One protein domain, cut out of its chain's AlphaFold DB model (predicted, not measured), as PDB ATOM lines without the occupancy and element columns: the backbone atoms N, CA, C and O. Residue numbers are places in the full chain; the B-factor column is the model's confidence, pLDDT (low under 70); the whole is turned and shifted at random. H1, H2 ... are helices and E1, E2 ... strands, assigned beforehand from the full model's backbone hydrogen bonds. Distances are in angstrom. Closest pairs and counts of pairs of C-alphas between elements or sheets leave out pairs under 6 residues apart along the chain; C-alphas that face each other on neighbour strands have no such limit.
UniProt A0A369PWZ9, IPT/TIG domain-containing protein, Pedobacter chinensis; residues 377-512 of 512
ATOM      1  N   GLY A 377     249.528 219.002 137.246       91.19
ATOM      2  CA  GLY A 377     250.013 217.623 137.189       91.19
ATOM      3  C   GLY A 377     249.773 216.955 135.832       91.19
ATOM      4  O   GLY A 377     250.716 216.466 135.210       91.19
ATOM      5  N   SER A 378     248.522 216.922 135.353       92.69
ATOM      6  CA  SER A 378     248.138 216.366 134.036       92.69
ATOM      7  C   SER A 378     246.779 216.868 133.523       92.69
ATOM      8  O   SER A 378     245.927 217.233 134.327       92.69
ATOM      9  N   ILE A 379     246.542 216.812 132.208       94.56
ATOM     10  CA  ILE A 379     245.263 217.141 131.546       94.56
ATOM     11  C   ILE A 379     244.576 215.874 131.008       94.56
ATOM     12  O   ILE A 379     245.219 215.012 130.409       94.56
ATOM     13  N   LEU A 380     243.253 215.801 131.169       95.12
ATOM     14  CA  LEU A 380     242.345 214.873 130.496       95.12
ATOM     15  C   LEU A 380     241.117 215.657 129.998       95.12
ATOM     16  O   LEU A 380     240.350 216.169 130.810       95.12
ATOM     17  N   ILE A 381     240.936 215.744 128.678       97.12
ATOM     18  CA  ILE A 381     239.811 216.415 128.001       97.12
ATOM     19  C   ILE A 381     239.142 215.398 127.063       97.12
ATOM     20  O   ILE A 381     239.678 215.072 126.002       97.12
ATOM     21  N   GLU A 382     237.992 214.855 127.464       96.56
ATOM     22  CA  GLU A 382     237.349 213.718 126.783       96.56
ATOM     23  C   GLU A 382     235.874 213.976 126.432       96.56
ATOM     24  O   GLU A 382     235.053 214.259 127.303       96.56
ATOM     25  N   GLY A 383     235.501 213.812 125.161       97.00
ATOM     26  CA  GLY A 383     234.096 213.815 124.733       97.00
ATOM     27  C   GLY A 383     233.364 215.150 124.910       97.00
ATOM     28  O   GLY A 383     232.142 215.160 125.063       97.00
ATOM     29  N   ASN A 384     234.081 216.276 124.924       98.06
ATOM     30  CA  ASN A 384     233.493 217.607 125.086       98.06
ATOM     31  C   ASN A 384     233.080 218.140 123.707       98.06
ATOM     32  O   ASN A 384     233.850 218.785 123.001       98.06
ATOM     33  N   LEU A 385     231.863 217.792 123.278       96.94
ATOM     34  CA  LEU A 385     231.414 217.929 121.883       96.94
ATOM     35  C   LEU A 385     231.201 219.381 121.406       96.94
ATOM     36  O   LEU A 385     230.990 219.602 120.212       96.94
ATOM     37  N   ALA A 386     231.240 220.359 122.313       98.06
ATOM     38  CA  ALA A 386     231.158 221.784 121.996       98.06
ATOM     39  C   ALA A 386     232.530 222.472 121.847       98.06
ATOM     40  O   ALA A 386     232.580 223.542 121.245       98.06
ATOM     41  N   LEU A 387     233.607 221.850 122.338       98.56
ATOM     42  CA  LEU A 387     234.949 222.428 122.433       98.56
ATOM     43  C   LEU A 387     235.554 222.668 121.038       98.56
ATOM     44  O   LEU A 387     235.650 221.720 120.258       98.56
ATOM     45  N   THR A 388     235.960 223.901 120.722       97.81
ATOM     46  CA  THR A 388     236.528 224.300 119.415       97.81
ATOM     47  C   THR A 388     238.045 224.431 119.412       97.81
ATOM     48  O   THR A 388     238.674 224.201 118.377       97.81
ATOM     49  N   ASP A 389     238.633 224.756 120.556       97.12
ATOM     50  CA  ASP A 389     240.062 224.996 120.777       97.12
ATOM     51  C   ASP A 389     240.364 224.881 122.288       97.12
ATOM     52  O   ASP A 389     239.547 224.352 123.046       97.12
ATOM     53  N   LEU A 390     241.547 225.310 122.735       97.94
ATOM     54  CA  LEU A 390     241.972 225.264 124.139       97.94
ATOM     55  C   LEU A 390     242.342 226.664 124.674       97.94
ATOM     56  O   LEU A 390     243.136 226.768 125.615       97.94
ATOM     57  N   HIS A 391     241.774 227.727 124.087       97.25
ATOM     58  CA  HIS A 391     241.996 229.111 124.507       97.25
ATOM     59  C   HIS A 391     241.704 229.281 126.001       97.25
ATOM     60  O   HIS A 391     240.676 228.814 126.482       97.25
ATOM     61  N   GLY A 392     242.605 229.923 126.745       96.88
ATOM     62  CA  GLY A 392     242.597 229.983 128.210       96.88
ATOM     63  C   GLY A 392     243.656 229.107 128.887       96.88
ATOM     64  O   GLY A 392     243.793 229.166 130.107       96.88
ATOM     65  N   LEU A 393     244.423 228.311 128.131       97.12
ATOM     66  CA  LEU A 393     245.590 227.575 128.640       97.12
ATOM     67  C   LEU A 393     246.941 228.247 128.332       97.12
ATOM     68  O   LEU A 393     247.973 227.712 128.725       97.12
ATOM     69  N   GLU A 394     246.978 229.421 127.694       96.75
ATOM     70  CA  GLU A 394     248.211 230.026 127.155       96.75
ATOM     71  C   GLU A 394     249.287 230.319 128.209       96.75
ATOM     72  O   GLU A 394     250.466 230.432 127.876       96.75
ATOM     73  N   HIS A 395     248.906 230.456 129.479       96.31
ATOM     74  CA  HIS A 395     249.840 230.686 130.580       96.31
ATOM     75  C   HIS A 395     250.430 229.402 131.184       96.31
ATOM     76  O   HIS A 395     251.335 229.500 132.018       96.31
ATOM     77  N   LEU A 396     249.985 228.220 130.742       95.31
ATOM     78  CA  LEU A 396     250.509 226.923 131.157       95.31
ATOM     79  C   LEU A 396     251.876 226.661 130.514       95.31
ATOM     80  O   LEU A 396     252.012 226.679 129.292       95.31
ATOM     81  N   THR A 397     252.886 226.356 131.333       93.19
ATOM     82  CA  THR A 397     254.259 226.120 130.845       93.19
ATOM     83  C   THR A 397     254.782 224.703 131.071       93.19
ATOM     84  O   THR A 397     255.678 224.257 130.353       93.19
ATOM     85  N   SER A 398     254.251 223.976 132.059       88.62
ATOM     86  CA  SER A 398     254.783 222.664 132.451       88.62
ATOM     87  C   SER A 398     253.737 221.720 133.031       88.62
ATOM     88  O   SER A 398     252.870 222.134 133.805       88.62
ATOM     89  N   LEU A 399     253.910 220.430 132.739       91.19
ATOM     90  CA  LEU A 399     253.253 219.329 133.434       91.19
ATOM     91  C   LEU A 399     254.206 218.713 134.465       91.19
ATOM     92  O   LEU A 399     255.363 218.445 134.143       91.19
ATOM     93  N   ILE A 400     253.740 218.507 135.701       85.94
ATOM     94  CA  ILE A 400     254.614 218.136 136.836       85.94
ATOM     95  C   ILE A 400     254.393 216.726 137.407       85.94
ATOM     96  O   ILE A 400     255.123 216.312 138.304       85.94
ATOM     97  N   SER A 401     253.419 215.959 136.905       86.19
ATOM     98  CA  SER A 401     253.268 214.543 137.278       86.19
ATOM     99  C   SER A 401     254.144 213.630 136.411       86.19
ATOM    100  O   SER A 401     254.223 213.802 135.197       86.19
ATOM    101  N   ALA A 402     254.763 212.613 137.020       81.31
ATOM    102  CA  ALA A 402     255.562 211.615 136.305       81.31
ATOM    103  C   ALA A 402     254.700 210.765 135.349       81.31
ATOM    104  O   ALA A 402     253.607 210.349 135.731       81.31
ATOM    105  N   ALA A 403     255.229 210.483 134.149       71.75
ATOM    106  CA  ALA A 403     254.528 209.974 132.956       71.75
ATOM    107  C   ALA A 403     253.509 208.841 133.176       71.75
ATOM    108  O   ALA A 403     252.454 208.816 132.540       71.75
ATOM    109  N   ILE A 404     253.830 207.890 134.058       74.44
ATOM    110  CA  ILE A 404     253.021 206.702 134.332       74.44
ATOM    111  C   ILE A 404     252.729 206.616 135.831       74.44
ATOM    112  O   ILE A 404     253.644 206.666 136.654       74.44
ATOM    113  N   VAL A 405     251.460 206.414 136.187       70.12
ATOM    114  CA  VAL A 405     251.044 206.104 137.559       70.12
ATOM    115  C   VAL A 405     251.444 204.667 137.904       70.12
ATOM    116  O   VAL A 405     250.835 203.698 137.440       70.12
ATOM    117  N   THR A 406     252.459 204.523 138.751       59.69
ATOM    118  CA  THR A 406     252.893 203.235 139.299       59.69
ATOM    119  C   THR A 406     251.949 202.770 140.411       59.69
ATOM    120  O   THR A 406     251.802 203.462 141.417       59.69
ATOM    121  N   GLY A 407     251.333 201.590 140.267       58.19
ATOM    122  CA  GLY A 407     250.538 200.964 141.332       58.19
ATOM    123  C   GLY A 407     249.332 200.134 140.872       58.19
ATOM    124  O   GLY A 407     248.974 200.074 139.686       58.19
ATOM    125  N   THR A 408     248.677 199.492 141.842       48.97
ATOM    126  CA  THR A 408     247.495 198.634 141.645       48.97
ATOM    127  C   THR A 408     246.218 199.464 141.473       48.97
ATOM    128  O   THR A 408     245.364 199.519 142.351       48.97
ATOM    129  N   LEU A 409     246.079 200.124 140.322       51.72
ATOM    130  CA  LEU A 409     244.813 200.737 139.905       51.72
ATOM    131  C   LEU A 409     243.848 199.660 139.383       51.72
ATOM    132  O   LEU A 409     244.238 198.850 138.537       51.72
ATOM    133  N   ALA A 410     242.606 199.667 139.868       43.31
ATOM    134  CA  ALA A 410     241.572 198.706 139.491       43.31
ATOM    135  C   ALA A 410     240.739 199.201 138.292       43.31
ATOM    136  O   ALA A 410     239.945 200.131 138.413       43.31
ATOM    137  N   GLY A 411     240.878 198.525 137.147       46.94
ATOM    138  CA  GLY A 411     240.017 198.707 135.972       46.94
ATOM    139  C   GLY A 411     240.299 199.934 135.089       46.94
ATOM    140  O   GLY A 411     241.124 200.791 135.396       46.94
ATOM    141  N   SER A 412     239.559 199.996 133.976       49.53
ATOM    142  CA  SER A 412     239.658 200.977 132.876       49.53
ATOM    143  C   SER A 412     240.954 200.944 132.034       49.53
ATOM    144  O   SER A 412     241.912 200.238 132.343       49.53
ATOM    145  N   SER A 413     240.917 201.648 130.894       57.38
ATOM    146  CA  SER A 413     241.921 201.655 129.811       57.38
ATOM    147  C   SER A 413     243.369 201.875 130.297       57.38
ATOM    148  O   SER A 413     243.553 202.602 131.276       57.38
ATOM    149  N   PRO A 414     244.414 201.366 129.601       54.94
ATOM    150  CA  PRO A 414     245.821 201.704 129.877       54.94
ATOM    151  C   PRO A 414     246.089 203.213 130.029       54.94
ATOM    152  O   PRO A 414     246.925 203.616 130.832       54.94
ATOM    153  N   ILE A 415     245.313 204.039 129.324       60.78
ATOM    154  CA  ILE A 415     245.329 205.509 129.366       60.78
ATOM    155  C   ILE A 415     244.958 206.114 130.730       60.78
ATOM    156  O   ILE A 415     245.420 207.204 131.060       60.78
ATOM    157  N   SER A 416     244.211 205.399 131.577       62.59
ATOM    158  CA  SER A 416     243.936 205.828 132.962       62.59
ATOM    159  C   SER A 416     245.215 206.039 133.783       62.59
ATOM    160  O   SER A 416     245.239 206.858 134.701       62.59
ATOM    161  N   ARG A 417     246.293 205.333 133.412       66.88
ATOM    162  CA  ARG A 417     247.608 205.345 134.063       66.88
ATOM    163  C   ARG A 417     248.543 206.423 133.515       66.88
ATOM    164  O   ARG A 417     249.657 206.541 134.008       66.88
ATOM    165  N   VAL A 418     248.119 207.173 132.498       73.62
ATOM    166  CA  VAL A 418     248.942 208.164 131.794       73.62
ATOM    167  C   VAL A 418     248.786 209.534 132.440       73.62
ATOM    168  O   VAL A 418     247.676 210.062 132.544       73.62
ATOM    169  N   ASN A 419     249.908 210.122 132.834       85.25
ATOM    170  CA  ASN A 419     250.024 211.493 133.309       85.25
ATOM    171  C   ASN A 419     250.749 212.312 132.244       85.25
ATOM    172  O   ASN A 419     251.869 211.980 131.877       85.25
ATOM    173  N   GLY A 420     250.111 213.358 131.735       91.12
ATOM    174  CA  GLY A 420     250.552 214.118 130.573       91.12
ATOM    175  C   GLY A 420     249.368 214.869 129.973       91.12
ATOM    176  O   GLY A 420     248.528 215.372 130.723       91.12
ATOM    177  N   ILE A 421     249.273 214.902 128.643       94.62
ATOM    178  CA  ILE A 421     248.084 215.389 127.925       94.62
ATOM    179  C   ILE A 421     247.288 214.206 127.368       94.62
ATOM    180  O   ILE A 421     247.821 213.410 126.598       94.62
ATOM    181  N   TYR A 422     246.003 214.127 127.713       94.50
ATOM    182  CA  TYR A 422     245.020 213.274 127.045       94.50
ATOM    183  C   TYR A 422     243.886 214.129 126.468       94.50
ATOM    184  O   TYR A 422     243.199 214.818 127.222       94.50
ATOM    185  N   ILE A 423     243.683 214.086 125.148       96.44
ATOM    186  CA  ILE A 423     242.632 214.841 124.445       96.44
ATOM    187  C   ILE A 423     241.944 213.912 123.439       96.44
ATOM    188  O   ILE A 423     242.543 213.547 122.425       96.44
ATOM    189  N   SER A 424     240.696 213.511 123.688       96.00
ATOM    190  CA  SER A 424     240.017 212.556 122.801       96.00
ATOM    191  C   SER A 424     238.511 212.753 122.645       96.00
ATOM    192  O   SER A 424     237.832 213.210 123.561       96.00
ATOM    193  N   ASN A 425     237.973 212.364 121.485       96.56
ATOM    194  CA  ASN A 425     236.546 212.428 121.140       96.56
ATOM    195  C   ASN A 425     235.926 213.846 121.199       96.56
ATOM    196  O   ASN A 425     234.708 213.992 121.305       96.56
ATOM    197  N   ASN A 426     236.732 214.910 121.122       97.94
ATOM    198  CA  ASN A 426     236.236 216.289 121.113       97.94
ATOM    199  C   ASN A 426     235.883 216.673 119.667       97.94
ATOM    200  O   ASN A 426     236.705 217.200 118.922       97.94
ATOM    201  N   ALA A 427     234.666 216.327 119.240       96.69
ATOM    202  CA  ALA A 427     234.277 216.303 117.824       96.69
ATOM    203  C   ALA A 427     234.398 217.646 117.074       96.69
ATOM    204  O   ALA A 427     234.561 217.633 115.857       96.69
ATOM    205  N   LYS A 428     234.334 218.785 117.781       98.19
ATOM    206  CA  LYS A 428     234.486 220.137 117.213       98.19
ATOM    207  C   LYS A 428     235.881 220.747 117.382       98.19
ATOM    208  O   LYS A 428     236.102 221.833 116.858       98.19
ATOM    209  N   LEU A 429     236.812 220.079 118.067       98.56
ATOM    210  CA  LEU A 429     238.129 220.637 118.366       98.56
ATOM    211  C   LEU A 429     238.915 220.816 117.062       98.56
ATOM    212  O   LEU A 429     239.208 219.830 116.396       98.56
ATOM    213  N   THR A 430     239.237 222.057 116.695       97.88
ATOM    214  CA  THR A 430     239.868 222.429 115.413       97.88
ATOM    215  C   THR A 430     241.369 222.687 115.515       97.88
ATOM    216  O   THR A 430     242.098 222.397 114.563       97.88
ATOM    217  N   SER A 431     241.820 223.192 116.667       96.81
ATOM    218  CA  SER A 431     243.194 223.619 116.950       96.81
ATOM    219  C   SER A 431     243.614 223.229 118.371       96.81
ATOM    220  O   SER A 431     242.773 223.073 119.257       96.81
ATOM    221  N   LEU A 432     244.926 223.107 118.601       96.69
ATOM    222  CA  LEU A 432     245.532 223.011 119.938       96.69
ATOM    223  C   LEU A 432     245.992 224.374 120.503       96.69
ATOM    224  O   LEU A 432     246.774 224.406 121.458       96.69
ATOM    225  N   ASN A 433     245.539 225.495 119.925       95.88
ATOM    226  CA  ASN A 433     245.784 226.839 120.456       95.88
ATOM    227  C   ASN A 433     245.360 226.922 121.929       95.88
ATOM    228  O   ASN A 433     244.264 226.495 122.277       95.88
ATOM    229  N   GLY A 434     246.258 227.431 122.769       96.38
ATOM    230  CA  GLY A 434     246.251 227.296 124.224       96.38
ATOM    231  C   GLY A 434     247.471 226.520 124.737       96.38
ATOM    232  O   GLY A 434     248.039 226.881 125.762       96.38
ATOM    233  N   LEU A 435     247.942 225.490 124.019       96.19
ATOM    234  CA  LEU A 435     249.043 224.620 124.474       96.19
ATOM    235  C   LEU A 435     250.456 225.048 124.028       96.19
ATOM    236  O   LEU A 435     251.425 224.359 124.346       96.19
ATOM    237  N   GLN A 436     250.611 226.167 123.315       94.69
ATOM    238  CA  GLN A 436     251.880 226.540 122.667       94.69
ATOM    239  C   GLN A 436     253.066 226.795 123.605       94.69
ATOM    240  O   GLN A 436     254.215 226.675 123.184       94.69
ATOM    241  N   ASN A 437     252.808 227.105 124.877       95.31
ATOM    242  CA  ASN A 437     253.853 227.384 125.863       95.31
ATOM    243  C   ASN A 437     254.221 226.160 126.728       95.31
ATOM    244  O   ASN A 437     255.134 226.246 127.553       95.31
ATOM    245  N   VAL A 438     253.563 225.008 126.535       93.88
ATOM    246  CA  VAL A 438     253.758 223.809 127.365       93.88
ATOM    247  C   VAL A 438     254.995 223.025 126.908       93.88
ATOM    248  O   VAL A 438     254.930 222.132 126.057       93.88
ATOM    249  N   THR A 439     256.146 223.367 127.489       86.19
ATOM    250  CA  THR A 439     257.460 222.827 127.098       86.19
ATOM    251  C   THR A 439     257.796 221.501 127.777       86.19
ATOM    252  O   THR A 439     258.307 220.594 127.123       86.19
ATOM    253  N   ASN A 440     257.484 221.351 129.069       86.62
ATOM    254  CA  ASN A 440     257.673 220.087 129.783       86.62
ATOM    255  C   ASN A 440     256.401 219.235 129.715       86.62
ATOM    256  O   ASN A 440     255.447 219.478 130.459       86.62
ATOM    257  N   ILE A 441     256.403 218.231 128.835       90.69
ATOM    258  CA  ILE A 441     255.339 217.233 128.708       90.69
ATOM    259  C   ILE A 441     255.975 215.841 128.770       90.69
ATOM    260  O   ILE A 441     256.834 215.544 127.942       90.69
ATOM    261  N   PRO A 442     255.560 214.968 129.703       87.81
ATOM    262  CA  PRO A 442     256.072 213.601 129.774       87.81
ATOM    263  C   PRO A 442     255.519 212.688 128.666       87.81
ATOM    264  O   PRO A 442     256.211 211.792 128.200       87.81
ATOM    265  N   ILE A 443     254.259 212.877 128.266       91.62
ATOM    266  CA  ILE A 443     253.562 212.058 127.264       91.62
ATOM    267  C   ILE A 443     252.315 212.800 126.760       91.62
ATOM    268  O   ILE A 443     251.636 213.480 127.536       91.62
ATOM    269  N   ALA A 444     251.996 212.666 125.470       94.19
ATOM    270  CA  ALA A 444     250.759 213.170 124.879       94.19
ATOM    271  C   ALA A 444     250.033 212.085 124.070       94.19
ATOM    272  O   ALA A 444     250.614 211.440 123.194       94.19
ATOM    273  N   TYR A 445     248.739 211.929 124.339       93.25
ATOM    274  CA  TYR A 445     247.817 211.095 123.577       93.25
ATOM    275  C   TYR A 445     246.643 211.955 123.107       93.25
ATOM    276  O   TYR A 445     245.833 212.419 123.912       93.25
ATOM    277  N   ILE A 446     246.560 212.176 121.800       95.06
ATOM    278  CA  ILE A 446     245.510 212.971 121.164       95.06
ATOM    279  C   ILE A 446     244.903 212.106 120.060       95.06
ATOM    280  O   ILE A 446     245.599 211.762 119.101       95.06
ATOM    281  N   SER A 447     243.633 211.710 120.183       94.44
ATOM    282  CA  SER A 447     242.990 210.862 119.166       94.44
ATOM    283  C   SER A 447     241.496 211.088 118.999       94.44
ATOM    284  O   SER A 447     240.816 211.517 119.928       94.44
ATOM    285  N   ASP A 448     240.966 210.720 117.832       95.69
ATOM    286  CA  ASP A 448     239.524 210.731 117.548       95.69
ATOM    287  C   ASP A 448     238.893 212.146 117.629       95.69
ATOM    288  O   ASP A 448     237.688 212.304 117.826       95.69
ATOM    289  N   ASN A 449     239.698 213.202 117.456       97.38
ATOM    290  CA  ASN A 449     239.225 214.588 117.375       97.38
ATOM    291  C   ASN A 449     239.001 214.946 115.892       97.38
ATOM    292  O   ASN A 449     239.879 215.483 115.217       97.38
ATOM    293  N   GLY A 450     237.832 214.581 115.356       96.44
ATOM    294  CA  GLY A 450     237.562 214.575 113.909       96.44
ATOM    295  C   GLY A 450     237.695 215.921 113.177       96.44
ATOM    296  O   GLY A 450     237.916 215.921 111.970       96.44
ATOM    297  N   ALA A 451     237.614 217.055 113.879       97.56
ATOM    298  CA  ALA A 451     237.795 218.390 113.304       97.56
ATOM    299  C   ALA A 451     239.231 218.950 113.432       97.56
ATOM    300  O   ALA A 451     239.512 220.014 112.872       97.56
ATOM    301  N   LEU A 452     240.142 218.256 114.128       97.38
ATOM    302  CA  LEU A 452     241.436 218.802 114.548       97.38
ATOM    303  C   LEU A 452     242.423 218.850 113.379       97.38
ATOM    304  O   LEU A 452     243.041 217.849 113.028       97.38
ATOM    305  N   ASN A 453     242.557 220.030 112.775       93.94
ATOM    306  CA  ASN A 453     243.348 220.251 111.565       93.94
ATOM    307  C   ASN A 453     244.509 221.236 111.762       93.94
ATOM    308  O   ASN A 453     245.392 221.282 110.904       93.94
ATOM    309  N   ASP A 454     244.578 221.932 112.897       94.88
ATOM    310  CA  ASP A 454     245.730 222.736 113.309       94.88
ATOM    311  C   ASP A 454     246.454 222.124 114.524       94.88
ATOM    312  O   ASP A 454     245.924 222.046 115.633       94.88
ATOM    313  N   LEU A 455     247.700 221.703 114.299       95.31
ATOM    314  CA  LEU A 455     248.632 221.240 115.331       95.31
ATOM    315  C   LEU A 455     249.828 222.196 115.503       95.31
ATOM    316  O   LEU A 455     250.709 221.915 116.316       95.31
ATOM    317  N   CYS A 456     249.880 223.315 114.769       94.94
ATOM    318  CA  CYS A 456     251.016 224.236 114.784       94.94
ATOM    319  C   CYS A 456     251.309 224.839 116.170       94.94
ATOM    320  O   CYS A 456     252.489 224.875 116.527       94.94
ATOM    321  N   PRO A 457     250.310 225.208 117.004       95.31
ATOM    322  CA  PRO A 457     250.552 225.590 118.395       95.31
ATOM    323  C   PRO A 457     251.362 224.544 119.173       95.31
ATOM    324  O   PRO A 457     252.247 224.894 119.941       95.31
ATOM    325  N   PHE A 458     251.140 223.250 118.928       94.81
ATOM    326  CA  PHE A 458     251.773 222.156 119.674       94.81
ATOM    327  C   PHE A 458     253.100 221.657 119.055       94.81
ATOM    328  O   PHE A 458     253.684 220.680 119.531       94.81
ATOM    329  N   LYS A 459     253.612 222.331 118.009       94.62
ATOM    330  CA  LYS A 459     254.811 221.951 117.231       94.62
ATOM    331  C   LYS A 459     256.018 221.585 118.098       94.62
ATOM    332  O   LYS A 459     256.628 220.536 117.886       94.62
ATOM    333  N   ALA A 460     256.381 222.437 119.059       92.69
ATOM    334  CA  ALA A 460     257.576 222.244 119.884       92.69
ATOM    335  C   ALA A 460     257.494 220.947 120.706       92.69
ATOM    336  O   ALA A 460     258.423 220.136 120.700       92.69
ATOM    337  N   SER A 461     256.346 220.719 121.345       94.19
ATOM    338  CA  SER A 461     256.071 219.538 122.160       94.19
ATOM    339  C   SER A 461     256.021 218.264 121.309       94.19
ATOM    340  O   SER A 461     256.576 217.242 121.708       94.19
ATOM    341  N   ILE A 462     255.453 218.322 120.098       95.00
ATOM    342  CA  ILE A 462     255.449 217.201 119.139       95.00
ATOM    343  C   ILE A 462     256.878 216.810 118.726       95.00
ATOM    344  O   ILE A 462     257.215 215.627 118.737       95.00
ATOM    345  N   ILE A 463     257.737 217.788 118.413       93.12
ATOM    346  CA  ILE A 463     259.142 217.572 118.008       93.12
ATOM    347  C   ILE A 463     260.021 217.061 119.167       93.12
ATOM    348  O   ILE A 463     261.068 216.449 118.924       93.12
ATOM    349  N   ALA A 464     259.627 217.303 120.419       93.88
ATOM    350  CA  ALA A 464     260.269 216.726 121.597       93.88
ATOM    351  C   ALA A 464     259.795 215.282 121.849       93.88
ATOM    352  O   ALA A 464     260.612 214.364 121.909       93.88
ATOM    353  N   LEU A 465     258.477 215.071 121.940       94.12
ATOM    354  CA  LEU A 465     257.868 213.783 122.289       94.12
ATOM    355  C   LEU A 465     258.102 212.692 121.232       94.12
ATOM    356  O   LEU A 465     258.235 211.526 121.593       94.12
ATOM    357  N   SER A 466     258.201 213.046 119.945       94.44
ATOM    358  CA  SER A 466     258.479 212.087 118.860       94.44
ATOM    359  C   SER A 466     259.869 211.439 118.929       94.44
ATOM    360  O   SER A 466     260.110 210.439 118.257       94.44
ATOM    361  N   LYS A 467     260.777 211.979 119.754       93.81
ATOM    362  CA  LYS A 467     262.139 211.461 119.977       93.81
ATOM    363  C   LYS A 467     262.257 210.593 121.232       93.81
ATOM    364  O   LYS A 467     263.334 210.062 121.497       93.81
ATOM    365  N   LEU A 468     261.191 210.473 122.026       93.31
ATOM    366  CA  LEU A 468     261.191 209.705 123.268       93.31
ATOM    367  C   LEU A 468     260.769 208.251 123.027       93.31
ATOM    368  O   LEU A 468     259.821 207.965 122.294       93.31
ATOM    369  N   SER A 469     261.449 207.326 123.703       91.00
ATOM    370  CA  SER A 469     261.090 205.905 123.727       91.00
ATOM    371  C   SER A 469     259.698 205.668 124.323       91.00
ATOM    372  O   SER A 469     259.220 206.432 125.162       91.00
ATOM    373  N   ALA A 470     259.058 204.561 123.942       88.94
ATOM    374  CA  ALA A 470     257.798 204.139 124.549       88.94
ATOM    375  C   ALA A 470     257.967 203.787 126.041       88.94
ATOM    376  O   ALA A 470     258.913 203.101 126.437       88.94
ATOM    377  N   TYR A 471     257.007 204.207 126.862       85.00
ATOM    378  CA  TYR A 471     256.940 203.899 128.285       85.00
ATOM    379  C   TYR A 471     256.387 202.487 128.494       85.00
ATOM    380  O   TYR A 471     255.181 202.263 128.385       85.00
ATOM    381  N   SER A 472     257.267 201.539 128.814       82.88
ATOM    382  CA  SER A 472     256.891 200.184 129.231       82.88
ATOM    383  C   SER A 472     256.528 200.148 130.716       82.88
ATOM    384  O   SER A 472     257.296 200.615 131.554       82.88
ATOM    385  N   PHE A 473     255.381 199.560 131.059       77.12
ATOM    386  CA  PHE A 473     254.931 199.416 132.445       77.12
ATOM    387  C   PHE A 473     254.187 198.099 132.688       77.12
ATOM    388  O   PHE A 473     253.634 197.487 131.773       77.12
ATOM    389  N   ILE A 474     254.162 197.673 133.952       75.31
ATOM    390  CA  ILE A 474     253.462 196.469 134.403       75.31
ATOM    391  C   ILE A 474     252.163 196.879 135.106       75.31
ATOM    392  O   ILE A 474     252.156 197.782 135.942       75.31
ATOM    393  N   TYR A 475     251.063 196.201 134.789       72.88
ATOM    394  CA  TYR A 475     249.771 196.351 135.460       72.88
ATOM    395  C   TYR A 475     249.169 194.979 135.790       72.88
ATOM    396  O   TYR A 475     249.535 193.982 135.170       72.88
ATOM    397  N   ARG A 476     248.239 194.914 136.751       72.56
ATOM    398  CA  ARG A 476     247.378 193.733 136.931       72.56
ATOM    399  C   ARG A 476     246.132 193.866 136.060       72.56
ATOM    400  O   ARG A 476     245.513 194.931 136.039       72.56
ATOM    401  N   ASN A 477     245.771 192.808 135.341       72.75
ATOM    402  CA  ASN A 477     244.521 192.743 134.584       72.75
ATOM    403  C   ASN A 477     243.331 192.333 135.482       72.75
ATOM    404  O   ASN A 477     243.483 192.128 136.683       72.75
ATOM    405  N   GLN A 478     242.134 192.193 134.901       74.44
ATOM    406  CA  GLN A 478     240.913 191.793 135.625       74.44
ATOM    407  C   GLN A 478     240.935 190.351 136.176       74.44
ATOM    408  O   GLN A 478     240.022 189.972 136.899       74.44
ATOM    409  N   LEU A 479     241.963 189.558 135.857       81.38
ATOM    410  CA  LEU A 479     242.196 188.203 136.373       81.38
ATOM    411  C   LEU A 479     243.332 188.182 137.421       81.38
ATOM    412  O   LEU A 479     243.945 187.144 137.646       81.38
ATOM    413  N   ASP A 480     243.667 189.350 137.983       78.31
ATOM    414  CA  ASP A 480     244.800 189.634 138.883       78.31
ATOM    415  C   ASP A 480     246.200 189.299 138.317       78.31
ATOM    416  O   ASP A 480     247.218 189.407 139.001       78.31
ATOM    417  N   GLN A 481     246.290 188.951 137.029       80.75
ATOM    418  CA  GLN A 481     247.548 188.586 136.386       80.75
ATOM    419  C   GLN A 481     248.350 189.832 136.018       80.75
ATOM    420  O   GLN A 481     247.839 190.740 135.353       80.75
ATOM    421  N   TYR A 482     249.640 189.832 136.350       80.12
ATOM    422  CA  TYR A 482     250.568 190.832 135.836       80.12
ATOM    423  C   TYR A 482     250.688 190.737 134.304       80.12
ATOM    424  O   TYR A 482     250.741 189.654 133.705       80.12
ATOM    425  N   ARG A 483     250.707 191.904 133.663       78.88
ATOM    426  CA  ARG A 483     250.916 192.103 132.230       78.88
ATOM    427  C   ARG A 483     251.819 193.307 132.020       78.88
ATOM    428  O   ARG A 483     251.557 194.378 132.565       78.88
ATOM    429  N   THR A 484     252.849 193.133 131.203       81.19
ATOM    430  CA  THR A 484     253.619 194.248 130.652       81.19
ATOM    431  C   THR A 484     252.879 194.798 129.440       81.19
ATOM    432  O   THR A 484     252.375 194.036 128.617       81.19
ATOM    433  N   THR A 485     252.820 196.117 129.321       80.31
ATOM    434  CA  THR A 485     252.393 196.821 128.110       80.31
ATOM    435  C   THR A 485     253.304 198.027 127.890       80.31
ATOM    436  O   THR A 485     254.090 198.373 128.772       80.31
ATOM    437  N   SER A 486     253.223 198.657 126.723       82.94
ATOM    438  CA  SER A 486     253.952 199.892 126.433       82.94
ATOM    439  C   SER A 486     253.045 200.916 125.763       82.94
ATOM    440  O   SER A 486     252.075 200.555 125.095       82.94
ATOM    441  N   ILE A 487     253.347 202.197 125.964       84.88
ATOM    442  CA  ILE A 487     252.657 203.311 125.311       84.88
ATOM    443  C   ILE A 487     253.681 204.296 124.747       84.88
ATOM    444  O   ILE A 487     254.655 204.641 125.415       84.88
ATOM    445  N   ALA A 488     253.486 204.737 123.505       90.81
ATOM    446  CA  ALA A 488     254.341 205.749 122.896       90.81
ATOM    447  C   ALA A 488     254.222 207.085 123.648       90.81
ATOM    448  O   ALA A 488     253.120 207.492 124.015       90.81
ATOM    449  N   ALA A 489     255.341 207.794 123.822       92.38
ATOM    450  CA  ALA A 489     255.355 209.141 124.400       92.38
ATOM    451  C   ALA A 489     254.542 210.157 123.571       92.38
ATOM    452  O   ALA A 489     254.067 211.161 124.101       92.38
ATOM    453  N   LEU A 490     254.341 209.870 122.280       94.75
ATOM    454  CA  LEU A 490     253.464 210.612 121.387       94.75
ATOM    455  C   LEU A 490     252.487 209.669 120.674       94.75
ATOM    456  O   LEU A 490     252.900 208.754 119.964       94.75
ATOM    457  N   THR A 491     251.189 209.932 120.801       93.94
ATOM    458  CA  THR A 491     250.154 209.365 119.924       93.94
ATOM    459  C   THR A 491     249.299 210.485 119.353       93.94
ATOM    460  O   THR A 491     248.657 211.198 120.119       93.94
ATOM    461  N   LEU A 492     249.274 210.622 118.024       94.12
ATOM    462  CA  LEU A 492     248.437 211.584 117.303       94.12
ATOM    463  C   LEU A 492     247.710 210.842 116.171       94.12
ATOM    464  O   LEU A 492     248.249 210.712 115.077       94.12
ATOM    465  N   THR A 493     246.522 210.290 116.420       92.69
ATOM    466  CA  THR A 493     245.831 209.414 115.449       92.69
ATOM    467  C   THR A 493     244.369 209.797 115.238       92.69
ATOM    468  O   THR A 493     243.668 210.147 116.182       92.69
ATOM    469  N   LYS A 494     243.875 209.703 113.995       93.00
ATOM    470  CA  LYS A 494     242.491 210.075 113.621       93.00
ATOM    471  C   LYS A 494     242.096 211.518 114.020       93.00
ATOM    472  O   LYS A 494     240.972 211.754 114.468       93.00
ATOM    473  N   ASN A 495     243.010 212.479 113.905       94.38
ATOM    474  CA  ASN A 495     242.734 213.887 114.212       94.38
ATOM    475  C   ASN A 495     242.613 214.662 112.898       94.38
ATOM    476  O   ASN A 495     243.631 214.872 112.247       94.38
ATOM    477  N   GLY A 496     241.402 215.035 112.473       93.00
ATOM    478  CA  GLY A 496     241.185 215.691 111.176       93.00
ATOM    479  C   GLY A 496     241.910 214.990 110.017       93.00
ATOM    480  O   GLY A 496     241.764 213.785 109.815       93.00
ATOM    481  N   ARG A 497     242.736 215.743 109.281       90.56
ATOM    482  CA  ARG A 497     243.610 215.245 108.198       90.56
ATOM    483  C   ARG A 497     244.790 214.368 108.660       90.56
ATOM    484  O   ARG A 497     245.414 213.700 107.840       90.56
ATOM    485  N   TYR A 498     245.095 214.335 109.955       91.31
ATOM    486  CA  TYR A 498     246.205 213.583 110.542       91.31
ATOM    487  C   TYR A 498     245.769 212.160 110.932       91.31
ATOM    488  O   TYR A 498     245.385 211.872 112.072       91.31
ATOM    489  N   ALA A 499     245.826 211.244 109.961       87.94
ATOM    490  CA  ALA A 499     245.466 209.841 110.165       87.94
ATOM    491  C   ALA A 499     246.398 209.127 111.167       87.94
ATOM    492  O   ALA A 499     245.918 208.428 112.064       87.94
ATOM    493  N   THR A 500     247.717 209.328 111.040       92.75
ATOM    494  CA  THR A 500     248.751 208.683 111.870       92.75
ATOM    495  C   THR A 500     249.679 209.691 112.550       92.75
ATOM    496  O   THR A 500     249.829 210.822 112.081       92.75
ATOM    497  N   THR A 501     250.382 209.247 113.603       94.44
ATOM    498  CA  THR A 501     251.358 210.084 114.319       94.44
ATOM    499  C   THR A 501     252.460 210.600 113.395       94.44
ATOM    500  O   THR A 501     252.899 211.731 113.570       94.44
ATOM    501  N   GLN A 502     252.875 209.820 112.389       93.88
ATOM    502  CA  GLN A 502     253.896 210.261 111.438       93.88
ATOM    503  C   GLN A 502     253.386 211.425 110.582       93.88
ATOM    504  O   GLN A 502     254.044 212.454 110.532       93.88
ATOM    505  N   ASN A 503     252.168 211.331 110.028       92.06
ATOM    506  CA  ASN A 503     251.585 212.428 109.242       92.06
ATOM    507  C   ASN A 503     251.469 213.724 110.059       92.06
ATOM    508  O   ASN A 503     251.684 214.809 109.528       92.06
ATOM    509  N   ALA A 504     251.137 213.613 111.349       92.62
ATOM    510  CA  ALA A 504     251.098 214.754 112.256       92.62
ATOM    511  C   ALA A 504     252.494 215.354 112.510       92.62
ATOM    512  O   ALA A 504     252.639 216.573 112.502       92.62
ATOM    513  N   VAL A 505     253.516 214.514 112.717       95.19
ATOM    514  CA  VAL A 505     254.914 214.943 112.904       95.19
ATOM    515  C   VAL A 505     255.453 215.630 111.648       95.19
ATOM    516  O   VAL A 505     256.020 216.714 111.766       95.19
ATOM    517  N   ASP A 506     255.244 215.040 110.469       93.00
ATOM    518  CA  ASP A 506     255.713 215.572 109.185       93.00
ATOM    519  C   ASP A 506     255.122 216.966 108.925       93.00
ATOM    520  O   ASP A 506     255.851 217.928 108.677       93.00
ATOM    521  N   GLU A 507     253.803 217.106 109.065       89.69
ATOM    522  CA  GLU A 507     253.078 218.360 108.840       89.69
ATOM    523  C   GLU A 507     253.491 219.481 109.804       89.69
ATOM    524  O   GLU A 507     253.670 220.617 109.363       89.69
ATOM    525  N   VAL A 508     253.723 219.205 111.098       92.69
ATOM    526  CA  VAL A 508     254.151 220.282 112.015       92.69
ATOM    527  C   VAL A 508     255.579 220.771 111.776       92.69
ATOM    528  O   VAL A 508     255.938 221.840 112.275       92.69
ATOM    529  N   THR A 509     256.391 220.074 110.970       89.75
ATOM    530  CA  THR A 509     257.658 220.654 110.489       89.75
ATOM    531  C   THR A 509     257.429 221.845 109.551       89.75
ATOM    532  O   THR A 509     258.245 222.767 109.548       89.75
ATOM    533  N   LEU A 510     256.304 221.864 108.822       91.06
ATOM    534  CA  LEU A 510     255.950 222.872 107.813       91.06
ATOM    535  C   LEU A 510     255.292 224.132 108.402       91.06
ATOM    536  O   LEU A 510     255.264 225.175 107.745       91.06
ATOM    537  N   CYS A 511     254.775 224.052 109.631       92.44
ATOM    538  CA  CYS A 511     254.326 225.216 110.397       92.44
ATOM    539  C   CYS A 511     255.464 226.245 110.488       92.44
ATOM    540  O   CYS A 511     256.589 225.872 110.826       92.44
ATOM    541  N   LYS A 512     255.187 227.519 110.203       80.25
ATOM    542  CA  LYS A 512     256.194 228.593 110.232       80.25
ATOM    543  C   LYS A 512     256.469 229.062 111.657       80.25
ATOM    544  O   LYS A 512     255.479 229.236 112.395       80.25
TER     545      LYS A 512
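Overview. This is residues 377 to 512 of the 512 residues of the protein "IPT/TIG domain-containing protein" of Pedobacter chinensis (UniProt A0A369PWZ9). With little regular structure, the chain winds in stacked turns, parallel strands E1, E2, E3 and E6 side by side; the hairpin E4 and E5 reaches away, and H2 and H3 pack near E6. The 136 printed residues, 54 in named elements, are mixed in class. The whole is compact, radius of gyration of the C-alphas 15.0 A, spans 48 by 30 by 28 A.

Along the chain. E1, residues 377 to 382, begins at C-alpha (250.013, 217.623, 137.189). H1 is 414 to 417, E2 421 to 424, E3 444 to 447, H2 456 to 465, E4 471 to 476, E5 482 to 487, E6 490 to 493; H3, 501 to 510, ends at C-alpha (255.950, 222.872, 107.813).

Arrangement. E1, H1 and E2 form a strand-helix-strand unit, a helix between parallel strands. N 422 of E2 is 2.9 A from O 379 of E1. H2 and H3 touch, closest at C-alphas 459 and 508, 5.5 A, at a steep tilt of 58 degrees.

Size, cuts and confidence. E1 to H1 and E2 to E3 are long links. pLDDT is under 70 in residues 406 to 417.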